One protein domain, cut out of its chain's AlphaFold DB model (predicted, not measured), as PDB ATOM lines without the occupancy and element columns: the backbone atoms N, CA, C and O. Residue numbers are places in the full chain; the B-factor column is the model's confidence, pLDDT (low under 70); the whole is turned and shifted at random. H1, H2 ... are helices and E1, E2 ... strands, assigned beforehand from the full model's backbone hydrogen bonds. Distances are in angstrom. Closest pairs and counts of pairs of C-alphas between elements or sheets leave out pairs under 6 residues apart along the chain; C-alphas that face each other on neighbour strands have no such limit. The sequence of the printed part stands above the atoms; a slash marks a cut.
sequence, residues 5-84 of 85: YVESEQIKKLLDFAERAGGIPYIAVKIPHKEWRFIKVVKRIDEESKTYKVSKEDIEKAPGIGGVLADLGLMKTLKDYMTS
ATOM      1  N   TYR A   5      83.232  63.820 147.003       87.19
ATOM      2  CA  TYR A   5      81.929  64.303 146.556       87.19
ATOM      3  C   TYR A   5      82.149  65.479 145.614       87.19
ATOM      4  O   TYR A   5      82.847  66.429 145.964       87.19
ATOM      5  N   VAL A   6      81.571  65.388 144.423       87.12
ATOM      6  CA  VAL A   6      81.597  66.435 143.399       87.12
ATOM      7  C   VAL A   6      80.162  66.876 143.149       87.12
ATOM      8  O   VAL A   6      79.240  66.062 143.223       87.12
ATOM      9  N   GLU A   7      79.940  68.154 142.876       89.25
ATOM     10  CA  GLU A   7      78.602  68.628 142.530       89.25
ATOM     11  C   GLU A   7      78.143  68.027 141.199       89.25
ATOM     12  O   GLU A   7      78.898  67.959 140.224       89.25
ATOM     13  N   SER A   8      76.885  67.594 141.151       87.69
ATOM     14  CA  SER A   8      76.296  66.980 139.955       87.69
ATOM     15  C   SER A   8      76.371  67.891 138.731       87.69
ATOM     16  O   SER A   8      76.651  67.416 137.632       87.69
ATOM     17  N   GLU A   9      76.195  69.201 138.912       89.19
ATOM     18  CA  GLU A   9      76.256  70.186 137.833       89.19
ATOM     19  C   GLU A   9      77.640  70.235 137.167       89.19
ATOM     20  O   GLU A   9      77.738  70.331 135.943       89.19
ATOM     21  N   GLN A  10      78.722  70.107 137.943       90.25
ATOM     22  CA  GLN A  10      80.081  70.064 137.395       90.25
ATOM     23  C   GLN A  10      80.292  68.822 136.527       90.25
ATOM     24  O   GLN A  10      80.890  68.908 135.454       90.25
ATOM     25  N   ILE A  11      79.765  67.676 136.959       91.12
ATOM     26  CA  ILE A  11      79.854  66.439 136.180       91.12
ATOM     27  C   ILE A  11      78.966  66.499 134.934       91.12
ATOM     28  O   ILE A  11      79.405  66.061 133.876       91.12
ATOM     29  N   LYS A  12      77.763  67.085 135.012       90.31
ATOM     30  CA  LYS A  12      76.913  67.315 133.830       90.31
ATOM     31  C   LYS A  12      77.649  68.155 132.783       90.31
ATOM     32  O   LYS A  12      77.772  67.724 131.644       90.31
ATOM     33  N   LYS A  13      78.261  69.275 133.188       91.62
ATOM     34  CA  LYS A  13      79.078  70.114 132.290       91.62
ATOM     35  C   LYS A  13      80.236  69.342 131.652       91.62
ATOM     36  O   LYS A  13      80.514  69.540 130.471       91.62
ATOM     37  N   LEU A  14      80.900  68.468 132.413       92.25
ATOM     38  CA  LEU A  14      81.965  67.601 131.900       92.25
ATOM     39  C   LEU A  14      81.436  66.610 130.853       92.25
ATOM     40  O   LEU A  14      82.068  66.448 129.811       92.25
ATOM     41  N   LEU A  15      80.294  65.970 131.115       91.62
ATOM     42  CA  LEU A  15      79.650  65.044 130.180       91.62
ATOM     43  C   LEU A  15      79.221  65.764 128.896       91.62
ATOM     44  O   LEU A  15      79.582  65.312 127.814       91.62
ATOM     45  N   ASP A  16      78.558  66.918 129.005       92.81
ATOM     46  CA  ASP A  16      78.121  67.717 127.852       92.81
ATOM     47  C   ASP A  16      79.307  68.220 127.022       92.81
ATOM     48  O   ASP A  16      79.235  68.346 125.798       92.81
ATOM     49  N   PHE A  17      80.410  68.583 127.678       94.12
ATOM     50  CA  PHE A  17      81.645  68.947 126.992       94.12
ATOM     51  C   PHE A  17      82.242  67.744 126.258       94.12
ATOM     52  O   PHE A  17      82.584  67.866 125.085       94.12
ATOM     53  N   ALA A  18      82.335  66.591 126.921       92.94
ATOM     54  CA  ALA A  18      82.889  65.374 126.340       92.94
ATOM     55  C   ALA A  18      82.063  64.882 125.143       92.94
ATOM     56  O   ALA A  18      82.641  64.560 124.108       92.94
ATOM     57  N   GLU A  19      80.732  64.917 125.239       91.56
ATOM     58  CA  GLU A  19      79.817  64.576 124.143       91.56
ATOM     59  C   GLU A  19      80.028  65.490 122.929       91.56
ATOM     60  O   GLU A  19      80.191  65.006 121.811       91.56
ATOM     61  N   ARG A  20      80.129  66.809 123.142       93.81
ATOM     62  CA  ARG A  20      80.380  67.779 122.061       93.81
ATOM     63  C   ARG A  20      81.778  67.673 121.458       93.81
ATOM     64  O   ARG A  20      81.944  67.892 120.263       93.81
ATOM     65  N   ALA A  21      82.781  67.375 122.276       93.50
ATOM     66  CA  ALA A  21      84.169  67.253 121.843       93.50
ATOM     67  C   ALA A  21      84.495  65.874 121.240       93.50
ATOM     68  O   ALA A  21      85.590  65.697 120.711       93.50
ATOM     69  N   GLY A  22      83.592  64.890 121.350       89.06
ATOM     70  CA  GLY A  22      83.875  63.489 121.015       89.06
ATOM     71  C   GLY A  22      84.919  62.844 121.938       89.06
ATOM     72  O   GLY A  22      85.592  61.892 121.547       89.06
ATOM     73  N   GLY A  23      85.103  63.393 123.140       89.50
ATOM     74  CA  GLY A  23      86.105  62.964 124.110       89.50
ATOM     75  C   GLY A  23      85.562  61.974 125.137       89.50
ATOM     76  O   GLY A  23      84.355  61.823 125.320       89.50
ATOM     77  N   ILE A  24      86.472  61.327 125.865       90.69
ATOM     78  CA  ILE A  24      86.119  60.446 126.982       90.69
ATOM     79  C   ILE A  24      86.320  61.215 128.299       90.69
ATOM     80  O   ILE A  24      87.432  61.681 128.563       90.69
ATOM     81  N   PRO A  25      85.282  61.364 129.140       92.69
ATOM     82  CA  PRO A  25      85.366  62.145 130.369       92.69
ATOM     83  C   PRO A  25      86.063  61.362 131.492       92.69
ATOM     84  O   PRO A  25      85.623  60.278 131.887       92.69
ATOM     85  N   TYR A  26      87.111  61.959 132.065       92.00
ATOM     86  CA  TYR A  26      87.790  61.452 133.260       92.00
ATOM     87  C   TYR A  26      87.852  62.514 134.354       92.00
ATOM     88  O   TYR A  26      88.043  63.698 134.084       92.00
ATOM     89  N   ILE A  27      87.775  62.063 135.603       91.56
ATOM     90  CA  ILE A  27      88.081  62.854 136.794       91.56
ATOM     91  C   ILE A  27      89.463  62.435 137.287       91.56
ATOM     92  O   ILE A  27      89.691  61.262 137.590       91.56
ATOM     93  N   ALA A  28      90.382  63.390 137.393       92.31
ATOM     94  CA  ALA A  28      91.693  63.166 137.984       92.31
ATOM     95  C   ALA A  28      91.650  63.476 139.486       92.31
ATOM     96  O   ALA A  28      91.305  64.583 139.895       92.31
ATOM     97  N   VAL A  29      92.025  62.506 140.317       90.94
ATOM     98  CA  VAL A  29      92.078  62.644 141.774       90.94
ATOM     99  C   VAL A  29      93.524  62.552 142.233       90.94
ATOM    100  O   VAL A  29      94.212  61.554 141.995       90.94
ATOM    101  N   LYS A  30      93.987  63.594 142.930       89.25
ATOM    102  CA  LYS A  30      95.292  63.602 143.590       89.25
ATOM    103  C   LYS A  30      95.131  63.204 145.047       89.25
ATOM    104  O   LYS A  30      94.524  63.918 145.837       89.25
ATOM    105  N   ILE A  31      95.713  62.068 145.405       85.94
ATOM    106  CA  ILE A  31      95.779  61.619 146.794       85.94
ATOM    107  C   ILE A  31      97.144  62.043 147.359       85.94
ATOM    108  O   ILE A  31      98.160  61.837 146.683       85.94
ATOM    109  N   PRO A  32      97.211  62.620 148.574       88.06
ATOM    110  CA  PRO A  32      98.479  62.944 149.220       88.06
ATOM    111  C   PRO A  32      99.420  61.735 149.249       88.06
ATOM    112  O   PRO A  32      98.995  60.621 149.552       88.06
ATOM    113  N   HIS A  33     100.691  61.958 148.904       88.44
ATOM    114  CA  HIS A  33     101.746  60.934 148.860       88.44
ATOM    115  C   HIS A  33     101.507  59.748 147.906       88.44
ATOM    116  O   HIS A  33     102.274  58.790 147.923       88.44
ATOM    117  N   LYS A  34     100.484  59.798 147.045       86.00
ATOM    118  CA  LYS A  34     100.254  58.805 145.987       86.00
ATOM    119  C   LYS A  34     100.218  59.471 144.616       86.00
ATOM    120  O   LYS A  34     100.097  60.691 144.491       86.00
ATOM    121  N   GLU A  35     100.334  58.662 143.575       88.38
ATOM    122  CA  GLU A  35     100.200  59.111 142.191       88.38
ATOM    123  C   GLU A  35      98.765  59.537 141.850       88.38
ATOM    124  O   GLU A  35      97.819  59.288 142.602       88.38
ATOM    125  N   TRP A  36      98.619  60.214 140.709       92.56
ATOM    126  CA  TRP A  36      97.315  60.574 140.162       92.56
ATOM    127  C   TRP A  36      96.496  59.332 139.825       92.56
ATOM    128  O   TRP A  36      97.021  58.350 139.297       92.56
ATOM    129  N   ARG A  37      95.198  59.404 140.108       92.81
ATOM    130  CA  ARG A  37      94.218  58.371 139.770       92.81
ATOM    131  C   ARG A  37      93.164  58.964 138.853       92.81
ATOM    132  O   ARG A  37      92.696  60.071 139.107       92.81
ATOM    133  N   PHE A  38      92.807  58.241 137.801       93.44
ATOM    134  CA  PHE A  38      91.899  58.717 136.763       93.44
ATOM    135  C   PHE A  38      90.647  57.857 136.726       93.44
ATOM    136  O   PHE A  38      90.707  56.652 136.499       93.44
ATOM    137  N   ILE A  39      89.502  58.486 136.950       91.38
ATOM    138  CA  ILE A  39      88.219  57.810 137.106       91.38
ATOM    139  C   ILE A  39      87.361  58.160 135.903       91.38
ATOM    140  O   ILE A  39      87.022  59.325 135.697       91.38
ATOM    141  N   LYS A  40      87.039  57.152 135.095       89.81
ATOM    142  CA  LYS A  40      86.186  57.303 133.915       89.81
ATOM    143  C   LYS A  40      84.748  57.547 134.355       89.81
ATOM    144  O   LYS A  40      84.197  56.766 135.133       89.81
ATOM    145  N   VAL A  41      84.125  58.604 133.845       88.75
ATOM    146  CA  VAL A  41      82.725  58.912 134.159       88.75
ATOM    147  C   VAL A  41      81.837  58.191 133.150       88.75
ATOM    148  O   VAL A  41      81.676  58.635 132.020       88.75
ATOM    149  N   VAL A  42      81.299  57.037 133.548       74.75
ATOM    150  CA  VAL A  42      80.529  56.147 132.652       74.75
ATOM    151  C   VAL A  42      79.011  56.272 132.785       74.75
ATOM    152  O   VAL A  42      78.285  55.786 131.924       74.75
ATOM    153  N   LYS A  43      78.509  56.897 133.855       67.25
ATOM    154  CA  LYS A  43      77.067  57.026 134.105       67.25
ATOM    155  C   LYS A  43      76.622  58.474 133.968       67.25
ATOM    156  O   LYS A  43      77.272  59.374 134.500       67.25
ATOM    157  N   ARG A  44      75.479  58.671 133.306       61.72
ATOM    158  CA  ARG A  44      74.703  59.908 133.431       61.72
ATOM    159  C   ARG A  44      74.215  60.013 134.875       61.72
ATOM    160  O   ARG A  44      73.823  59.011 135.468       61.72
ATOM    161  N   ILE A  45      74.322  61.205 135.447       66.69
ATOM    162  CA  ILE A  45      73.823  61.484 136.793       66.69
ATOM    163  C   ILE A  45      72.310  61.653 136.710       66.69
ATOM    164  O   ILE A  45      71.843  62.444 135.888       66.69
ATOM    165  N   ASP A  46      71.570  60.948 137.567       61.91
ATOM    166  CA  ASP A  46      70.134  61.164 137.745       61.91
ATOM    167  C   ASP A  46      69.867  62.617 138.147       61.91
ATOM    168  O   ASP A  46      70.528  63.154 139.036       61.91
ATOM    169  N   GLU A  47      68.899  63.272 137.510       61.03
ATOM    170  CA  GLU A  47      68.668  64.709 137.702       61.03
ATOM    171  C   GLU A  47      68.300  65.093 139.142       61.03
ATOM    172  O   GLU A  47      68.534  66.230 139.549       61.03
ATOM    173  N   GLU A  48      67.808  64.135 139.926       63.81
ATOM    174  CA  GLU A  48      67.461  64.300 141.339       63.81
ATOM    175  C   GLU A  48      68.687  64.271 142.274       63.81
ATOM    176  O   GLU A  48      68.641  64.783 143.398       63.81
ATOM    177  N   SER A  49      69.812  63.706 141.825       72.44
ATOM    178  CA  SER A  49      71.029  63.598 142.630       72.44
ATOM    179  C   SER A  49      71.833  64.891 142.584       72.44
ATOM    180  O   SER A  49      72.481  65.207 141.591       72.44
ATOM    181  N   LYS A  50      71.864  65.624 143.703       78.31
ATOM    182  CA  LYS A  50      72.642  66.871 143.823       78.31
ATOM    183  C   LYS A  50      74.156  66.654 143.772       78.31
ATOM    184  O   LYS A  50      74.877  67.552 143.337       78.31
ATOM    185  N   THR A  51      74.651  65.487 144.181       82.00
ATOM    186  CA  THR A  51      76.089  65.200 144.271       82.00
ATOM    187  C   THR A  51      76.452  63.869 143.623       82.00
ATOM    188  O   THR A  51      75.734  62.876 143.726       82.00
ATOM    189  N   TYR A  52      77.607  63.849 142.966       83.50
ATOM    190  CA  TYR A  52      78.262  62.653 142.467       83.50
ATOM    191  C   TYR A  52      79.287  62.176 143.489       83.50
ATOM    192  O   TYR A  52      80.237  62.891 143.820       83.50
ATOM    193  N   LYS A  53      79.097  60.962 144.002       84.00
ATOM    194  CA  LYS A  53      80.033  60.345 144.939       84.00
ATOM    195  C   LYS A  53      80.989  59.435 144.188       84.00
ATOM    196  O   LYS A  53      80.580  58.433 143.612       84.00
ATOM    197  N   VAL A  54      82.273  59.736 144.297       85.62
ATOM    198  CA  VAL A  54      83.350  58.815 143.953       85.62
ATOM    199  C   VAL A  54      83.722  58.055 145.221       85.62
ATOM    200  O   VAL A  54      84.198  58.645 146.201       85.62
ATOM    201  N   SER A  55      83.468  56.747 145.246       86.62
ATOM    202  CA  SER A  55      83.784  55.944 146.423       86.62
ATOM    203  C   SER A  55      85.301  55.794 146.596       86.62
ATOM    204  O   SER A  55      86.084  55.949 145.657       86.62
ATOM    205  N   LYS A  56      85.744  55.491 147.820       85.19
ATOM    206  CA  LYS A  56      87.165  55.222 148.084       85.19
ATOM    207  C   LYS A  56      87.666  54.039 147.247       85.19
ATOM    208  O   LYS A  56      88.779  54.086 146.736       85.19
ATOM    209  N   GLU A  57      86.835  53.013 147.096       85.31
ATOM    210  CA  GLU A  57      87.159  51.826 146.311       85.31
ATOM    211  C   GLU A  57      87.361  52.159 144.835       85.31
ATOM    212  O   GLU A  57      88.311  51.663 144.234       85.31
ATOM    213  N   ASP A  58      86.530  53.043 144.272       86.31
ATOM    214  CA  ASP A  58      86.683  53.507 142.890       86.31
ATOM    215  C   ASP A  58      88.008  54.250 142.706       86.31
ATOM    216  O   ASP A  58      88.720  54.022 141.734       86.31
ATOM    217  N   ILE A  59      88.387  55.092 143.673       86.19
ATOM    218  CA  ILE A  59      89.661  55.823 143.651       86.19
ATOM    219  C   ILE A  59      90.858  54.865 143.758       86.19
ATOM    220  O   ILE A  59      91.873  55.068 143.092       86.19
ATOM    221  N   GLU A  60      90.776  53.839 144.608       85.94
ATOM    222  CA  GLU A  60      91.868  52.877 144.809       85.94
ATOM    223  C   GLU A  60      92.040  51.929 143.614       85.94
ATOM    224  O   GLU A  60      93.174  51.585 143.274       85.94
ATOM    225  N   LYS A  61      90.941  51.549 142.952       87.12
ATOM    226  CA  LYS A  61      90.942  50.704 141.747       87.12
ATOM    227  C   LYS A  61      91.223  51.493 140.466       87.12
ATOM    228  O   LYS A  61      91.583  50.892 139.456       87.12
ATOM    229  N   ALA A  62      91.073  52.817 140.493       89.31
ATOM    230  CA  ALA A  62      91.260  53.658 139.322       89.31
ATOM    231  C   ALA A  62      92.684  53.550 138.749       89.31
ATOM    232  O   ALA A  62      93.665  53.528 139.504       89.31
ATOM    233  N   PRO A  63      92.830  53.522 137.416       90.44
ATOM    234  CA  PRO A  63      94.135  53.503 136.777       90.44
ATOM    235  C   PRO A  63      94.928  54.786 137.057       90.44
ATOM    236  O   PRO A  63      94.376  55.868 137.271       90.44
ATOM    237  N   GLY A  64      96.256  54.661 137.030       92.31
ATOM    238  CA  GLY A  64      97.145  55.807 136.831       92.31
ATOM    239  C   GLY A  64      97.177  56.226 135.359       92.31
ATOM    240  O   GLY A  64      96.489  55.642 134.520       92.31
ATOM    241  N   ILE A  65      98.022  57.200 135.016       88.50
ATOM    242  CA  ILE A  65      98.098  57.724 133.642       88.50
ATOM    243  C   ILE A  65      98.403  56.634 132.602       88.50
ATOM    244  O   ILE A  65      97.775  56.608 131.550       88.50
ATOM    245  N   GLY A  66      99.281  55.674 132.917       87.94
ATOM    246  CA  GLY A  66      99.590  54.562 132.010       87.94
ATOM    247  C   GLY A  66      98.372  53.690 131.691       87.94
ATOM    248  O   GLY A  66      98.177  53.301 130.545       87.94
ATOM    249  N   GLY A  67      97.499  53.451 132.675       87.50
ATOM    250  CA  GLY A  67      96.262  52.702 132.449       87.50
ATOM    251  C   GLY A  67      95.253  53.470 131.593       87.50
ATOM    252  O   GLY A  67      94.556  52.860 130.792       87.50
ATOM    253  N   VAL A  68      95.217  54.804 131.698       89.75
ATOM    254  CA  VAL A  68      94.397  55.646 130.809       89.75
ATOM    255  C   VAL A  68      94.920  55.592 129.379       89.75
ATOM    256  O   VAL A  68      94.144  55.389 128.457       89.75
ATOM    257  N   LEU A  69      96.232  55.726 129.179       88.56
ATOM    258  CA  LEU A  69      96.830  55.649 127.842       88.56
ATOM    259  C   LEU A  69      96.588  54.285 127.185       88.56
ATOM    260  O   LEU A  69      96.356  54.222 125.980       88.56
ATOM    261  N   ALA A  70      96.601  53.211 127.976       86.50
ATOM    262  CA  ALA A  70      96.222  51.883 127.516       86.50
ATOM    263  C   ALA A  70      94.727  51.794 127.148       86.50
ATOM    264  O   ALA A  70      94.415  51.278 126.079       86.50
ATOM    265  N   ASP A  71      93.814  52.335 127.971       85.12
ATOM    266  CA  ASP A  71      92.365  52.391 127.674       85.12
ATOM    267  C   ASP A  71      92.064  53.193 126.396       85.12
ATOM    268  O   ASP A  71      91.169  52.842 125.635       85.12
ATOM    269  N   LEU A  72      92.852  54.238 126.126       85.25
ATOM    270  CA  LEU A  72      92.757  55.050 124.910       85.25
ATOM    271  C   LEU A  72      93.431  54.408 123.683       85.25
ATOM    272  O   LEU A  72      93.400  54.996 122.605       85.25
ATOM    273  N   GLY A  73      94.074  53.244 123.825       83.88
ATOM    274  CA  GLY A  73      94.801  52.587 122.734       83.88
ATOM    275  C   GLY A  73      96.052  53.344 122.268       83.88
ATOM    276  O   GLY A  73      96.543  53.112 121.168       83.88
ATOM    277  N   LEU A  74      96.576  54.259 123.089       81.19
ATOM    278  CA  LEU A  74      97.741  55.096 122.769       81.19
ATOM    279  C   LEU A  74      99.071  54.454 123.188       81.19
ATOM    280  O   LEU A  74     100.143  54.964 122.859       81.19
ATOM    281  N   MET A  75      99.023  53.337 123.914       76.44
ATOM    282  CA  MET A  75     100.195  52.513 124.202       76.44
ATOM    283  C   MET A  75     100.296  51.369 123.195       76.44
ATOM    284  O   MET A  75      99.379  50.560 123.081       76.44
ATOM    285  N   LYS A  76     101.451  51.257 122.522       69.12
ATOM    286  CA  LYS A  76     101.785  50.066 121.734       69.12
ATOM    287  C   LYS A  76     101.806  48.854 122.653       69.12
ATOM    288  O   LYS A  76     102.544  48.832 123.641       69.12
ATOM    289  N   THR A  77     101.007  47.850 122.329       74.62
ATOM    290  CA  THR A  77     100.977  46.613 123.101       74.62
ATOM    291  C   THR A  77     102.112  45.685 122.670       74.62
ATOM    292  O   THR A  77     102.699  45.841 121.601       74.62
ATOM    293  N   LEU A  78     102.413  44.664 123.475       70.31
ATOM    294  CA  LEU A  78     103.330  43.597 123.048       70.31
ATOM    295  C   LEU A  78     102.866  42.933 121.738       70.31
ATOM    296  O   LEU A  78     103.701  42.543 120.929       70.31
ATOM    297  N   LYS A  79     101.550  42.865 121.486       71.38
ATOM    298  CA  LYS A  79     101.001  42.364 120.218       71.38
ATOM    299  C   LYS A  79     101.361  43.262 119.031       71.38
ATOM    300  O   LYS A  79     101.724  42.734 117.984       71.38
ATOM    301  N   ASP A  80     101.333  44.585 119.202       71.50
ATOM    302  CA  ASP A  80     101.764  45.526 118.154       71.50
ATOM    303  C   ASP A  80     103.228  45.307 117.764       71.50
ATOM    304  O   ASP A  80     103.573  45.374 116.588       71.50
ATOM    305  N   TYR A  81     104.088  44.991 118.737       71.12
ATOM    306  CA  TYR A  81     105.497  44.695 118.476       71.12
ATOM    307  C   TYR A  81     105.717  43.343 117.792       71.12
ATOM    308  O   TYR A  81     106.581  43.240 116.927       71.12
ATOM    309  N   MET A  82     104.937  42.311 118.132       71.50
ATOM    310  CA  MET A  82     105.074  40.996 117.488       71.50
ATOM    311  C   MET A  82     104.554  40.956 116.044       71.50
ATOM    312  O   MET A  82     104.859  40.012 115.329       71.50
ATOM    313  N   THR A  83     103.785  41.958 115.609       64.06
ATOM    314  CA  THR A  83     103.233  42.024 114.242       64.06
ATOM    315  C   THR A  83     104.204  42.685 113.247       64.06
ATOM    316  O   THR A  83     103.938  42.699 112.050       64.06
ATOM    317  N   SER A  84     105.330  43.245 113.714       59.56
ATOM    318  CA  SER A  84     106.331  43.905 112.856       59.56
ATOM    319  C   SER A  84     107.522  43.012 112.463       59.56
ATOM    320  O   SER A  84     108.532  43.549 112.001       59.56
TER     321      SER A  84
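Overview. This is residues 5 to 84 of the 85 residues of an uncharacterized protein of Desulfurococcaceae archaeon (UniProt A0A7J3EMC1). Two separate two-stranded ribbons, the hairpin of E2 and E3 and the pair E1 and E4, are joined along the chain by the longest helix, H1; the short helices H2 and H3 pack on E3, and residues 76 to 84, with H4, stick out as a tail that adds to the length. No helix touches another, and without the tail the body, 71 residues, has a radius of gyration of 12.8 A, 1.15 times that of a compact globule of as many residues. The printed part has 80 residues with four named helices and four named strands, in the order E1 H1 E2 E3 E4 H2 H3 H4, and both sheets, E1 - E4 and E2 - E3, are antiparallel. The class is mixed, helices and strands. The whole is loose, with a radius of gyration of the C-alphas of 15.2 A, and its outline is only just flat, spanning 52 by 35 by 15 A.

Along the chain. E1, residues 5 to 7, begins at C-alpha 5 (81.929, 64.303, 146.556). H1 follows directly, residues 8 to 21, 19.8 A long. E2, residues 26 to 30, is 12.9 A long, and E3, residues 36 to 40, is 13.2 A; C-alpha 36 is at (97.315, 60.574, 140.162). E4 holds residues 51 to 54 and is 9.7 A long. H2 is residues 56 to 61, 8.7 A, and H3 residues 65 to 71, 9.8 A. H4, residues 78 to 82, 6.4 A long, ends at C-alpha 82 (105.074, 40.996, 117.488).

Arrangement. E1 and E4 are antiparallel neighbours at 145 degrees, with N 6 and O 52 within hydrogen-bond range at 2.9 A and N 52 and O 6 at 2.8 A. The closest C-alphas of H1 and E4 are those of Ser 8 and Thr 51, 4.7 A apart. H1 and E2 are near each other, with 6 pairs of C-alphas within 10 A. E2 and E3 form a hairpin, antiparallel at 155 degrees; N 27 and O 39 are 2.8 A apart, and N 37 and O 29 are 3.0 A apart. E1 and E3 are apart. H2 has 5 pairs of C-alphas within 8 A of E3, the closest being those of Arg 37 and Ile 59, 6.5 A. H3 has 4 such pairs with E3, the closest being those of Phe 38 and Ile 65, 7.0 A. H3 and H4 are apart. In H1, H2, H3 and H4 every O i to N i+4 pair is within hydrogen-bond range.

Size, cuts and confidence. The two C-alphas farthest apart are those of Glu 48 and Ser 84, 52.3 A. Residues 76 to 84 stand free, and without them the body spans 35 by 29 by 15 A. The printed part has no cut and no long link; the links E3 to E4 and H3 to H4 are short, the others tight. The mean pLDDT of the printed part is 84.1, and residues 43 to 48, 76 and 83 to 84 are under 70.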